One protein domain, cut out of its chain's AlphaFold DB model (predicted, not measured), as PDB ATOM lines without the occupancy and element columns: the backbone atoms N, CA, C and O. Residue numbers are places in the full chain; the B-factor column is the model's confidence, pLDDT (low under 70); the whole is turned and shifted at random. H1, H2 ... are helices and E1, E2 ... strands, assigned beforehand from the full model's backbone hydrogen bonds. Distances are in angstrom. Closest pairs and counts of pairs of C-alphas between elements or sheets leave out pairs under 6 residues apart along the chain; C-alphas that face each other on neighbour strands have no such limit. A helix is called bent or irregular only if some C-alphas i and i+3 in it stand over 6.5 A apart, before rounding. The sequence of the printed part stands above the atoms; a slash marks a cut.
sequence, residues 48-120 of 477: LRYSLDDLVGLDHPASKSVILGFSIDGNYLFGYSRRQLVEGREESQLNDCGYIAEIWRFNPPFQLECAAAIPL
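AT A GLANCE: This is residues 48 to 120 of the 477 residues of the protein "Hypothetical protein" of Guillardia theta (UniProt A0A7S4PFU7). A single strongly twisted sheet of four antiparallel strands makes a wall, with the short helix H2 on one face, beside the strands, and the short helix H1 farther out beyond H2. At one end of the sheet the stretch between the inner strands E2 and E3 runs out as an arm that holds H3, and its residues 87 to 92 stick out. The printed part has 73 residues with three named helices and four named strands, in the order H1, H2, E1, E2, H3, E3, E4; the sheet's order is E1, E2, E3, E4, and the class is mixed, helices and strands. The whole is elongated, spanning 46 by 25 by 15 A, and only just loose, close to compact, with a radius of gyration of the C-alphas of 13.9 A.

IN THESE COORDINATES: The inner strands are E2, residues 76 to 83, 21.8 A long, and E3, residues 98 to 105, 22.6 A long. C-alpha 76 is at (-25.932, -21.489, -25.396). The edge strands are E1, residues 66 to 70, 12.6 A, and E4, residues 113 to 119, 17.8 A, ending with C-alpha 119 at (-35.855, -23.846, -10.811). H1 is residues 52 to 56, 5.9 A, beginning with C-alpha 52 at (-14.787, -27.247, -20.444). H2 is residues 61 to 64, 6.1 A, neither bent nor irregular, but only just. H3 is residues 91 to 96, 10.1 A, and only just irregular: C-alphas 92 and 95 are 6.8 A apart.

HOW THE PARTS SIT: E2 and E3 are antiparallel at 156 degrees between directions, with N 79 and O 102 within hydrogen-bond range at 2.9 A. E1 and E2 form a hairpin, antiparallel at 164 degrees, with N 68 and O 78 at 2.8 A. E3 and E4 form a hairpin, antiparallel at 155 degrees, with N 103 and O 116 at 2.9 A. E1 and E4 are apart. H2 is on the sheet at a height over the sheet of 6.3 A, over none of the strands; its closest C-alphas to E2 are those of Lys 64 and Ser 81, 6.6 A. H1 is not on the sheet; it is close to H2 but not clearly touching, the closest C-alphas being those of Val 56 and Ser 63, 6.1 A. H3 is not on the sheet; its closest C-alphas to E2 are those of Asp 96 and Arg 83, 7.2 A. H1 has its O i to N i+4 pair within range, H2 is too short for one, and H3 has 0 of 2, with 2 of 3 O i to N i+3 pairs within range.

THE WHOLE: The two C-alphas farthest apart, those of Leu 48 and Glu 90, are 46.6 A apart. The printed part has no cut and no long link; the links E2 to H3 and E3 to E4 are short, with 7 residues each. Mean pLDDT of the printed part is 79.3, and residues 84 to 97 are under 70.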
ATOM      1  N   LEU A  48     -13.131 -26.203 -33.998       75.50
ATOM      2  CA  LEU A  48     -12.722 -25.621 -32.735       75.50
ATOM      3  C   LEU A  48     -12.993 -26.658 -31.651       75.50
ATOM      4  O   LEU A  48     -14.013 -27.349 -31.692       75.50
ATOM      5  N   ARG A  49     -12.052 -26.784 -30.720       82.12
ATOM      6  CA  ARG A  49     -12.169 -27.628 -29.536       82.12
ATOM      7  C   ARG A  49     -11.783 -26.779 -28.345       82.12
ATOM      8  O   ARG A  49     -10.694 -26.217 -28.340       82.12
ATOM      9  N   TYR A  50     -12.683 -26.711 -27.385       83.31
ATOM     10  CA  TYR A  50     -12.460 -26.068 -26.104       83.31
ATOM     11  C   TYR A  50     -12.550 -27.150 -25.037       83.31
ATOM     12  O   TYR A  50     -13.424 -28.019 -25.133       83.31
ATOM     13  N   SER A  51     -11.646 -27.127 -24.057       85.31
ATOM     14  CA  SER A  51     -11.882 -27.880 -22.831       85.31
ATOM     15  C   SER A  51     -12.933 -27.138 -22.016       85.31
ATOM     16  O   SER A  51     -12.903 -25.910 -21.945       85.31
ATOM     17  N   LEU A  52     -13.855 -27.866 -21.386       84.19
ATOM     18  CA  LEU A  52     -14.787 -27.247 -20.444       84.19
ATOM     19  C   LEU A  52     -14.017 -26.591 -19.286       84.19
ATOM     20  O   LEU A  52     -14.391 -25.507 -18.849       84.19
ATOM     21  N   ASP A  53     -12.896 -27.189 -18.876       84.94
ATOM     22  CA  ASP A  53     -12.012 -26.653 -17.836       84.94
ATOM     23  C   ASP A  53     -11.461 -25.266 -18.197       84.94
ATOM     24  O   ASP A  53     -11.333 -24.415 -17.320       84.94
ATOM     25  N   ASP A  54     -11.200 -25.006 -19.484       82.94
ATOM     26  CA  ASP A  54     -10.697 -23.710 -19.961       82.94
ATOM     27  C   ASP A  54     -11.798 -22.635 -19.963       82.94
ATOM     28  O   ASP A  54     -11.521 -21.449 -19.799       82.94
ATOM     29  N   LEU A  55     -13.053 -23.046 -20.175       81.94
ATOM     30  CA  LEU A  55     -14.216 -22.154 -20.273       81.94
ATOM     31  C   LEU A  55     -14.846 -21.837 -18.917       81.94
ATOM     32  O   LEU A  55     -15.504 -20.809 -18.764       81.94
ATOM     33  N   VAL A  56     -14.696 -22.753 -17.963       82.81
ATOM     34  CA  VAL A  56     -15.349 -22.704 -16.660       82.81
ATOM     35  C   VAL A  56     -14.308 -22.406 -15.581       82.81
ATOM     36  O   VAL A  56     -14.495 -21.489 -14.803       82.81
ATOM     37  N   GLY A  57     -13.140 -23.041 -15.551       78.94
ATOM     38  CA  GLY A  57     -12.226 -22.884 -14.413       78.94
ATOM     39  C   GLY A  57     -12.834 -23.388 -13.090       78.94
ATOM     40  O   GLY A  57     -13.988 -23.807 -13.022       78.94
ATOM     41  N   LEU A  58     -12.042 -23.393 -12.014       76.31
ATOM     42  CA  LEU A  58     -12.423 -24.058 -10.756       76.31
ATOM     43  C   LEU A  58     -13.486 -23.301  -9.942       76.31
ATOM     44  O   LEU A  58     -14.324 -23.931  -9.301       76.31
ATOM     45  N   ASP A  59     -13.472 -21.969  -9.979       83.19
ATOM     46  CA  ASP A  59     -14.340 -21.137  -9.131       83.19
ATOM     47  C   ASP A  59     -15.656 -20.736  -9.806       83.19
ATOM     48  O   ASP A  59     -16.534 -20.129  -9.189       83.19
ATOM     49  N   HIS A  60     -15.819 -21.064 -11.083       85.31
ATOM     50  CA  HIS A  60     -16.996 -20.660 -11.829       85.31
ATOM     51  C   HIS A  60     -18.204 -21.518 -11.457       85.31
ATOM     52  O   HIS A  60     -18.061 -22.735 -11.307       85.31
ATOM     53  N   PRO A  61     -19.419 -20.950 -11.360       83.12
ATOM     54  CA  PRO A  61     -20.569 -21.704 -10.869       83.12
ATOM     55  C   PRO A  61     -20.914 -22.926 -11.734       83.12
ATOM     56  O   PRO A  61     -21.262 -23.968 -11.186       83.12
ATOM     57  N   ALA A  62     -20.706 -22.845 -13.056       85.50
ATOM     58  CA  ALA A  62     -20.911 -23.972 -13.976       85.50
ATOM     59  C   ALA A  62     -20.010 -25.197 -13.703       85.50
ATOM     60  O   ALA A  62     -20.280 -26.272 -14.228       85.50
ATOM     61  N   SER A  63     -18.952 -25.070 -12.887       86.12
ATOM     62  CA  SER A  63     -18.076 -26.199 -12.513       86.12
ATOM     63  C   SER A  63     -18.802 -27.251 -11.671       86.12
ATOM     64  O   SER A  63     -18.392 -28.408 -11.623       86.12
ATOM     65  N   LYS A  64     -19.901 -26.855 -11.019       86.81
ATOM     66  CA  LYS A  64     -20.746 -27.720 -10.184       86.81
ATOM     67  C   LYS A  64     -21.922 -28.314 -10.960       86.81
ATOM     68  O   LYS A  64     -22.761 -28.997 -10.372       86.81
ATOM     69  N   SER A  65     -21.992 -28.040 -12.255       89.31
ATOM     70  CA  SER A  65     -23.153 -28.324 -13.083       89.31
ATOM     71  C   SER A  65     -22.902 -29.519 -13.985       89.31
ATOM     72  O   SER A  65     -21.818 -29.716 -14.531       89.31
ATOM     73  N   VAL A  66     -23.944 -30.315 -14.189       90.81
ATOM     74  CA  VAL A  66     -23.948 -31.367 -15.198       90.81
ATOM     75  C   VAL A  66     -24.276 -30.721 -16.536       90.81
ATOM     76  O   VAL A  66     -25.411 -30.312 -16.778       90.81
ATOM     77  N   ILE A  67     -23.277 -30.622 -17.410       90.50
ATOM     78  CA  ILE A  67     -23.429 -30.052 -18.750       90.50
ATOM     79  C   ILE A  67     -24.067 -31.080 -19.687       90.50
ATOM     80  O   ILE A  67     -23.560 -32.190 -19.844       90.50
ATOM     81  N   LEU A  68     -25.170 -30.700 -20.335       89.56
ATOM     82  CA  LEU A  68     -25.917 -31.564 -21.253       89.56
ATOM     83  C   LEU A  68     -25.553 -31.346 -22.722       89.56
ATOM     84  O   LEU A  68     -25.586 -32.297 -23.503       89.56
ATOM     85  N   GLY A  69     -25.197 -30.121 -23.111       89.88
ATOM     86  CA  GLY A  69     -24.775 -29.821 -24.478       89.88
ATOM     87  C   GLY A  69     -25.219 -28.451 -24.969       89.88
ATOM     88  O   GLY A  69     -25.724 -27.635 -24.205       89.88
ATOM     89  N   PHE A  70     -24.988 -28.199 -26.255       88.81
ATOM     90  CA  PHE A  70     -25.292 -26.921 -26.892       88.81
ATOM     91  C   PHE A  70     -26.755 -26.814 -27.325       88.81
ATOM     92  O   PHE A  70     -27.372 -27.813 -27.706       88.81
ATOM     93  N   SER A  71     -27.259 -25.582 -27.345       86.06
ATOM     94  CA  SER A  71     -28.476 -25.214 -28.062       86.06
ATOM     95  C   SER A  71     -28.355 -25.470 -29.566       86.06
ATOM     96  O   SER A  71     -27.255 -25.592 -30.117       86.06
ATOM     97  N   ILE A  72     -29.491 -25.545 -30.260       81.62
ATOM     98  CA  ILE A  72     -29.548 -25.816 -31.707       81.62
ATOM     99  C   ILE A  72     -28.804 -24.734 -32.505       81.62
ATOM    100  O   ILE A  72     -28.197 -25.035 -33.540       81.62
ATOM    101  N   ASP A  73     -28.841 -23.486 -32.038       80.88
ATOM    102  CA  ASP A  73     -28.127 -22.357 -32.640       80.88
ATOM    103  C   ASP A  73     -26.639 -22.281 -32.243       80.88
ATOM    104  O   ASP A  73     -25.870 -21.576 -32.895       80.88
ATOM    105  N   GLY A  74     -26.215 -23.056 -31.238       85.50
ATOM    106  CA  GLY A  74     -24.846 -23.109 -30.730       85.50
ATOM    107  C   GLY A  74     -24.431 -21.921 -29.858       85.50
ATOM    108  O   GLY A  74     -23.259 -21.842 -29.494       85.50
ATOM    109  N   ASN A  75     -25.355 -21.012 -29.529       84.94
ATOM    110  CA  ASN A  75     -25.071 -19.812 -28.736       84.94
ATOM    111  C   ASN A  75     -25.112 -20.067 -27.225       84.94
ATOM    112  O   ASN A  75     -24.567 -19.279 -26.452       84.94
ATOM    113  N   TYR A  76     -25.756 -21.153 -26.800       87.50
ATOM    114  CA  TYR A  76     -25.932 -21.489 -25.396       87.50
ATOM    115  C   TYR A  76     -25.465 -22.908 -25.101       87.50
ATOM    116  O   TYR A  76     -25.514 -23.799 -25.949       87.50
ATOM    117  N   LEU A  77     -25.029 -23.112 -23.866       89.75
ATOM    118  CA  LEU A  77     -24.707 -24.397 -23.281       89.75
ATOM    119  C   LEU A  77     -25.696 -24.656 -22.143       89.75
ATOM    120  O   LEU A  77     -25.830 -23.853 -21.221       89.75
ATOM    121  N   PHE A  78     -26.401 -25.775 -22.219       90.31
ATOM    122  CA  PHE A  78     -27.372 -26.177 -21.217       90.31
ATOM    123  C   PHE A  78     -26.720 -27.075 -20.175       90.31
ATOM    124  O   PHE A  78     -26.003 -28.023 -20.511       90.31
ATOM    125  N   GLY A  79     -27.024 -26.815 -18.911       90.62
ATOM    126  CA  GLY A  79     -26.648 -27.669 -17.800       90.62
ATOM    127  C   GLY A  79     -27.722 -27.699 -16.727       90.62
ATOM    128  O   GLY A  79     -28.741 -27.018 -16.823       90.62
ATOM    129  N   TYR A  80     -27.508 -28.514 -15.707       91.12
ATOM    130  CA  TYR A  80     -28.307 -28.442 -14.495       91.12
ATOM    131  C   TYR A  80     -27.447 -28.678 -13.260       91.12
ATOM    132  O   TYR A  80     -26.433 -29.375 -13.313       91.12
ATOM    133  N   SER A  81     -27.884 -28.133 -12.135       88.81
ATOM    134  CA  SER A  81     -27.290 -28.377 -10.825       88.81
ATOM    135  C   SER A  81     -28.371 -28.793  -9.827       88.81
ATOM    136  O   SER A  81     -29.565 -28.559 -10.033       88.81
ATOM    137  N   ARG A  82     -27.961 -29.470  -8.750       85.69
ATOM    138  CA  ARG A  82     -28.831 -29.781  -7.609       85.69
ATOM    139  C   ARG A  82     -28.396 -28.924  -6.429       85.69
ATOM    140  O   ARG A  82     -27.267 -29.055  -5.961       85.69
ATOM    141  N   ARG A  83     -29.294 -28.080  -5.927       79.81
ATOM    142  CA  ARG A  83     -29.112 -27.364  -4.664       79.81
ATOM    143  C   ARG A  83     -29.661 -28.220  -3.532       79.81
ATOM    144  O   ARG A  83     -30.843 -28.557  -3.520       79.81
ATOM    145  N   GLN A  84     -28.776 -28.613  -2.622       69.94
ATOM    146  CA  GLN A  84     -29.146 -29.340  -1.412       69.94
ATOM    147  C   GLN A  84     -29.591 -28.362  -0.327       69.94
ATOM    148  O   GLN A  84     -29.088 -27.236  -0.255       69.94
ATOM    149  N   LEU A  85     -30.509 -28.822   0.521       63.97
ATOM    150  CA  LEU A  85     -30.921 -28.085   1.702       63.97
ATOM    151  C   LEU A  85     -29.741 -28.012   2.674       63.97
ATOM    152  O   LEU A  85     -29.158 -29.034   3.027       63.97
ATOM    153  N   VAL A  86     -29.363 -26.802   3.082       59.19
ATOM    154  CA  VAL A  86     -28.377 -26.621   4.152       59.19
ATOM    155  C   VAL A  86     -29.145 -26.605   5.468       59.19
ATOM    156  O   VAL A  86     -29.989 -25.730   5.666       59.19
ATOM    157  N   GLU A  87     -28.872 -27.572   6.345       51.78
ATOM    158  CA  GLU A  87     -29.510 -27.675   7.663       51.78
ATOM    159  C   GLU A  87     -29.416 -26.345   8.438       51.78
ATOM    160  O   GLU A  87     -28.351 -25.727   8.515       51.78
ATOM    161  N   GLY A  88     -30.540 -25.900   9.014       54.62
ATOM    162  CA  GLY A  88     -30.602 -24.726   9.894       54.62
ATOM    163  C   GLY A  88     -31.009 -23.394   9.250       54.62
ATOM    164  O   GLY A  88     -30.874 -22.358   9.901       54.62
ATOM    165  N   ARG A  89     -31.507 -23.379   8.005       51.97
ATOM    166  CA  ARG A  89     -32.074 -22.170   7.371       51.97
ATOM    167  C   ARG A  89     -33.607 -22.146   7.422       51.97
ATOM    168  O   ARG A  89     -34.240 -23.194   7.405       51.97
ATOM    169  N   GLU A  90     -34.175 -20.941   7.507       51.84
ATOM    170  CA  GLU A  90     -35.623 -20.686   7.605       51.84
ATOM    171  C   GLU A  90     -36.433 -21.304   6.452       51.84
ATOM    172  O   GLU A  90     -35.950 -21.401   5.322       51.84
ATOM    173  N   GLU A  91     -37.706 -21.633   6.718       51.19
ATOM    174  CA  GLU A  91     -38.656 -22.180   5.734       51.19
ATOM    175  C   GLU A  91     -38.804 -21.310   4.470       51.19
ATOM    176  O   GLU A  91     -39.085 -21.816   3.387       51.19
ATOM    177  N   SER A  92     -38.539 -20.006   4.568       48.12
ATOM    178  CA  SER A  92     -38.551 -19.071   3.437       48.12
ATOM    179  C   SER A  92     -37.516 -19.410   2.345       48.12
ATOM    180  O   SER A  92     -37.717 -19.038   1.187       48.12
ATOM    181  N   GLN A  93     -36.455 -20.163   2.674       50.03
ATOM    182  CA  GLN A  93     -35.409 -20.611   1.739       50.03
ATOM    183  C   GLN A  93     -35.599 -22.049   1.224       50.03
ATOM    184  O   GLN A  93     -34.817 -22.504   0.385       50.03
ATOM    185  N   LEU A  94     -36.655 -22.762   1.647       51.25
ATOM    186  CA  LEU A  94     -37.026 -24.070   1.073       51.25
ATOM    187  C   LEU A  94     -37.271 -23.974  -0.440       51.25
ATOM    188  O   LEU A  94     -36.947 -24.895  -1.183       51.25
ATOM    189  N   ASN A  95     -37.756 -22.823  -0.914       50.84
ATOM    190  CA  ASN A  95     -37.986 -22.561  -2.335       50.84
ATOM    191  C   ASN A  95     -36.710 -22.607  -3.199       50.84
ATOM    192  O   ASN A  95     -36.820 -22.747  -4.420       50.84
ATOM    193  N   ASP A  96     -35.519 -22.514  -2.601       54.25
ATOM    194  CA  ASP A  96     -34.235 -22.505  -3.319       54.25
ATOM    195  C   ASP A  96     -33.547 -23.875  -3.383       54.25
ATOM    196  O   ASP A  96     -32.453 -24.000  -3.946       54.25
ATOM    197  N   CYS A  97     -34.181 -24.911  -2.833       60.94
ATOM    198  CA  CYS A  97     -33.677 -26.278  -2.849       60.94
ATOM    199  C   CYS A  97     -34.288 -27.071  -4.016       60.94
ATOM    200  O   CYS A  97     -35.424 -26.832  -4.418       60.94
ATOM    201  N   GLY A  98     -33.531 -28.014  -4.584       78.75
ATOM    202  CA  GLY A  98     -33.970 -28.830  -5.721       78.75
ATOM    203  C   GLY A  98     -33.098 -28.673  -6.966       78.75
ATOM    204  O   GLY A  98     -31.911 -28.355  -6.883       78.75
ATOM    205  N   TYR A  99     -33.671 -28.959  -8.134       84.94
ATOM    206  CA  TYR A  99     -32.953 -28.908  -9.408       84.94
ATOM    207  C   TYR A  99     -33.078 -27.542 -10.058       84.94
ATOM    208  O   TYR A  99     -34.146 -26.935 -10.046       84.94
ATOM    209  N   ILE A 100     -31.994 -27.084 -10.668       87.12
ATOM    210  CA  ILE A 100     -31.954 -25.833 -11.417       87.12
ATOM    211  C   ILE A 100     -31.417 -26.139 -12.804       87.12
ATOM    212  O   ILE A 100     -30.323 -26.683 -12.929       87.12
ATOM    213  N   ALA A 101     -32.189 -25.805 -13.836       88.56
ATOM    214  CA  ALA A 101     -31.686 -25.726 -15.198       88.56
ATOM    215  C   ALA A 101     -30.894 -24.432 -15.352       88.56
ATOM    216  O   ALA A 101     -31.348 -23.360 -14.961       88.56
ATOM    217  N   GLU A 102     -29.723 -24.535 -15.953       88.38
ATOM    218  CA  GLU A 102     -28.812 -23.424 -16.151       88.38
ATOM    219  C   GLU A 102     -28.541 -23.267 -17.642       88.38
ATOM    220  O   GLU A 102     -28.196 -24.224 -18.344       88.38
ATOM    221  N   ILE A 103     -28.713 -22.042 -18.122       88.06
ATOM    222  CA  ILE A 103     -28.468 -21.656 -19.503       88.06
ATOM    223  C   ILE A 103     -27.245 -20.752 -19.491       88.06
ATOM    224  O   ILE A 103     -27.272 -19.664 -18.921       88.06
ATOM    225  N   TRP A 104     -26.172 -21.209 -20.125       88.62
ATOM    226  CA  TRP A 104     -24.892 -20.517 -20.172       88.62
ATOM    227  C   TRP A 104     -24.660 -19.965 -21.571       88.62
ATOM    228  O   TRP A 104     -24.652 -20.722 -22.537       88.62
ATOM    229  N   ARG A 105     -24.458 -18.657 -21.717       89.50
ATOM    230  CA  ARG A 105     -24.081 -18.058 -22.997       89.50
ATOM    231  C   ARG A 105     -22.653 -18.471 -23.351       89.50
ATOM    232  O   ARG A 105     -21.734 -18.322 -22.546       89.50
ATOM    233  N   PHE A 106     -22.479 -18.988 -24.563       88.19
ATOM    234  CA  PHE A 106     -21.200 -19.444 -25.088       88.19
ATOM    235  C   PHE A 106     -20.600 -18.396 -26.031       88.19
ATOM    236  O   PHE A 106     -20.955 -18.319 -27.205       88.19
ATOM    237  N   ASN A 107     -19.654 -17.613 -25.512       83.88
ATOM    238  CA  ASN A 107     -18.955 -16.558 -26.247       83.88
ATOM    239  C   ASN A 107     -17.440 -16.824 -26.267       83.88
ATOM    240  O   ASN A 107     -16.692 -16.143 -25.572       83.88
ATOM    241  N   PRO A 108     -16.933 -17.804 -27.032       74.44
ATOM    242  CA  PRO A 108     -15.499 -18.065 -27.066       74.44
ATOM    243  C   PRO A 108     -14.720 -16.850 -27.617       74.44
ATOM    244  O   PRO A 108     -15.191 -16.198 -28.553       74.44
ATOM    245  N   PRO A 109     -13.512 -16.552 -27.100       74.44
ATOM    246  CA  PRO A 109     -12.731 -17.332 -26.131       74.44
ATOM    247  C   PRO A 109     -13.030 -16.994 -24.658       74.44
ATOM    248  O   PRO A 109     -12.248 -17.357 -23.785       74.44
ATOM    249  N   PHE A 110     -14.099 -16.251 -24.378       77.62
ATOM    250  CA  PHE A 110     -14.441 -15.819 -23.027       77.62
ATOM    251  C   PHE A 110     -15.052 -16.962 -22.208       77.62
ATOM    252  O   PHE A 110     -15.509 -17.972 -22.754       77.62
ATOM    253  N   GLN A 111     -15.030 -16.792 -20.884       83.75
ATOM    254  CA  GLN A 111     -15.701 -17.699 -19.956       83.75
ATOM    255  C   GLN A 111     -17.207 -17.733 -20.231       83.75
ATOM    256  O   GLN A 111     -17.772 -16.809 -20.821       83.75
ATOM    257  N   LEU A 112     -17.853 -18.819 -19.811       87.31
ATOM    258  CA  LEU A 112     -19.306 -18.919 -19.884       87.31
ATOM    259  C   LEU A 112     -19.960 -17.804 -19.057       87.31
ATOM    260  O   LEU A 112     -19.512 -17.480 -17.966       87.31
ATOM    261  N   GLU A 113     -21.057 -17.241 -19.551       87.56
ATOM    262  CA  GLU A 113     -21.851 -16.269 -18.791       87.56
ATOM    263  C   GLU A 113     -23.199 -16.894 -18.444       87.56
ATOM    264  O   GLU A 113     -23.857 -17.465 -19.314       87.56
ATOM    265  N   CYS A 114     -23.636 -16.808 -17.186       85.81
ATOM    266  CA  CYS A 114     -24.965 -17.295 -16.816       85.81
ATOM    267  C   CYS A 114     -26.026 -16.404 -17.473       85.81
ATOM    268  O   CYS A 114     -26.124 -15.222 -17.148       85.81
ATOM    269  N   ALA A 115     -26.798 -16.963 -18.403       83.50
ATOM    270  CA  ALA A 115     -27.895 -16.269 -19.067       83.50
ATOM    271  C   ALA A 115     -29.212 -16.440 -18.302       83.50
ATOM    272  O   ALA A 115     -29.982 -15.492 -18.206       83.50
ATOM    273  N   ALA A 116     -29.463 -17.635 -17.758       84.00
ATOM    274  CA  ALA A 116     -30.639 -17.908 -16.938       84.00
ATOM    275  C   ALA A 116     -30.402 -19.085 -15.984       84.00
ATOM    276  O   ALA A 116     -29.722 -20.054 -16.328       84.00
ATOM    277  N   ALA A 117     -31.030 -19.021 -14.811       85.75
ATOM    278  CA  ALA A 117     -31.101 -20.113 -13.847       85.75
ATOM    279  C   ALA A 117     -32.569 -20.348 -13.473       85.75
ATOM    280  O   ALA A 117     -33.225 -19.482 -12.899       85.75
ATOM    281  N   ILE A 118     -33.101 -21.513 -13.835       85.12
ATOM    282  CA  ILE A 118     -34.530 -21.812 -13.777       85.12
ATOM    283  C   ILE A 118     -34.747 -22.977 -12.811       85.12
ATOM    284  O   ILE A 118     -34.307 -24.093 -13.099       85.12
ATOM    285  N   PRO A 119     -35.436 -22.759 -11.680       85.69
ATOM    286  CA  PRO A 119     -35.855 -23.846 -10.811       85.69
ATOM    287  C   PRO A 119     -36.720 -24.854 -11.575       85.69
ATOM    288  O   PRO A 119     -37.616 -24.470 -12.322       85.69
ATOM    289  N   LEU A 120     -36.460 -26.141 -11.390       85.56
ATOM    290  CA  LEU A 120     -37.154 -27.229 -12.070       85.56
ATOM    291  C   LEU A 120     -38.117 -27.949 -11.131       85.56
ATOM    292  O   LEU A 120     -37.898 -28.024  -9.927       85.56
TER     293      LEU A 120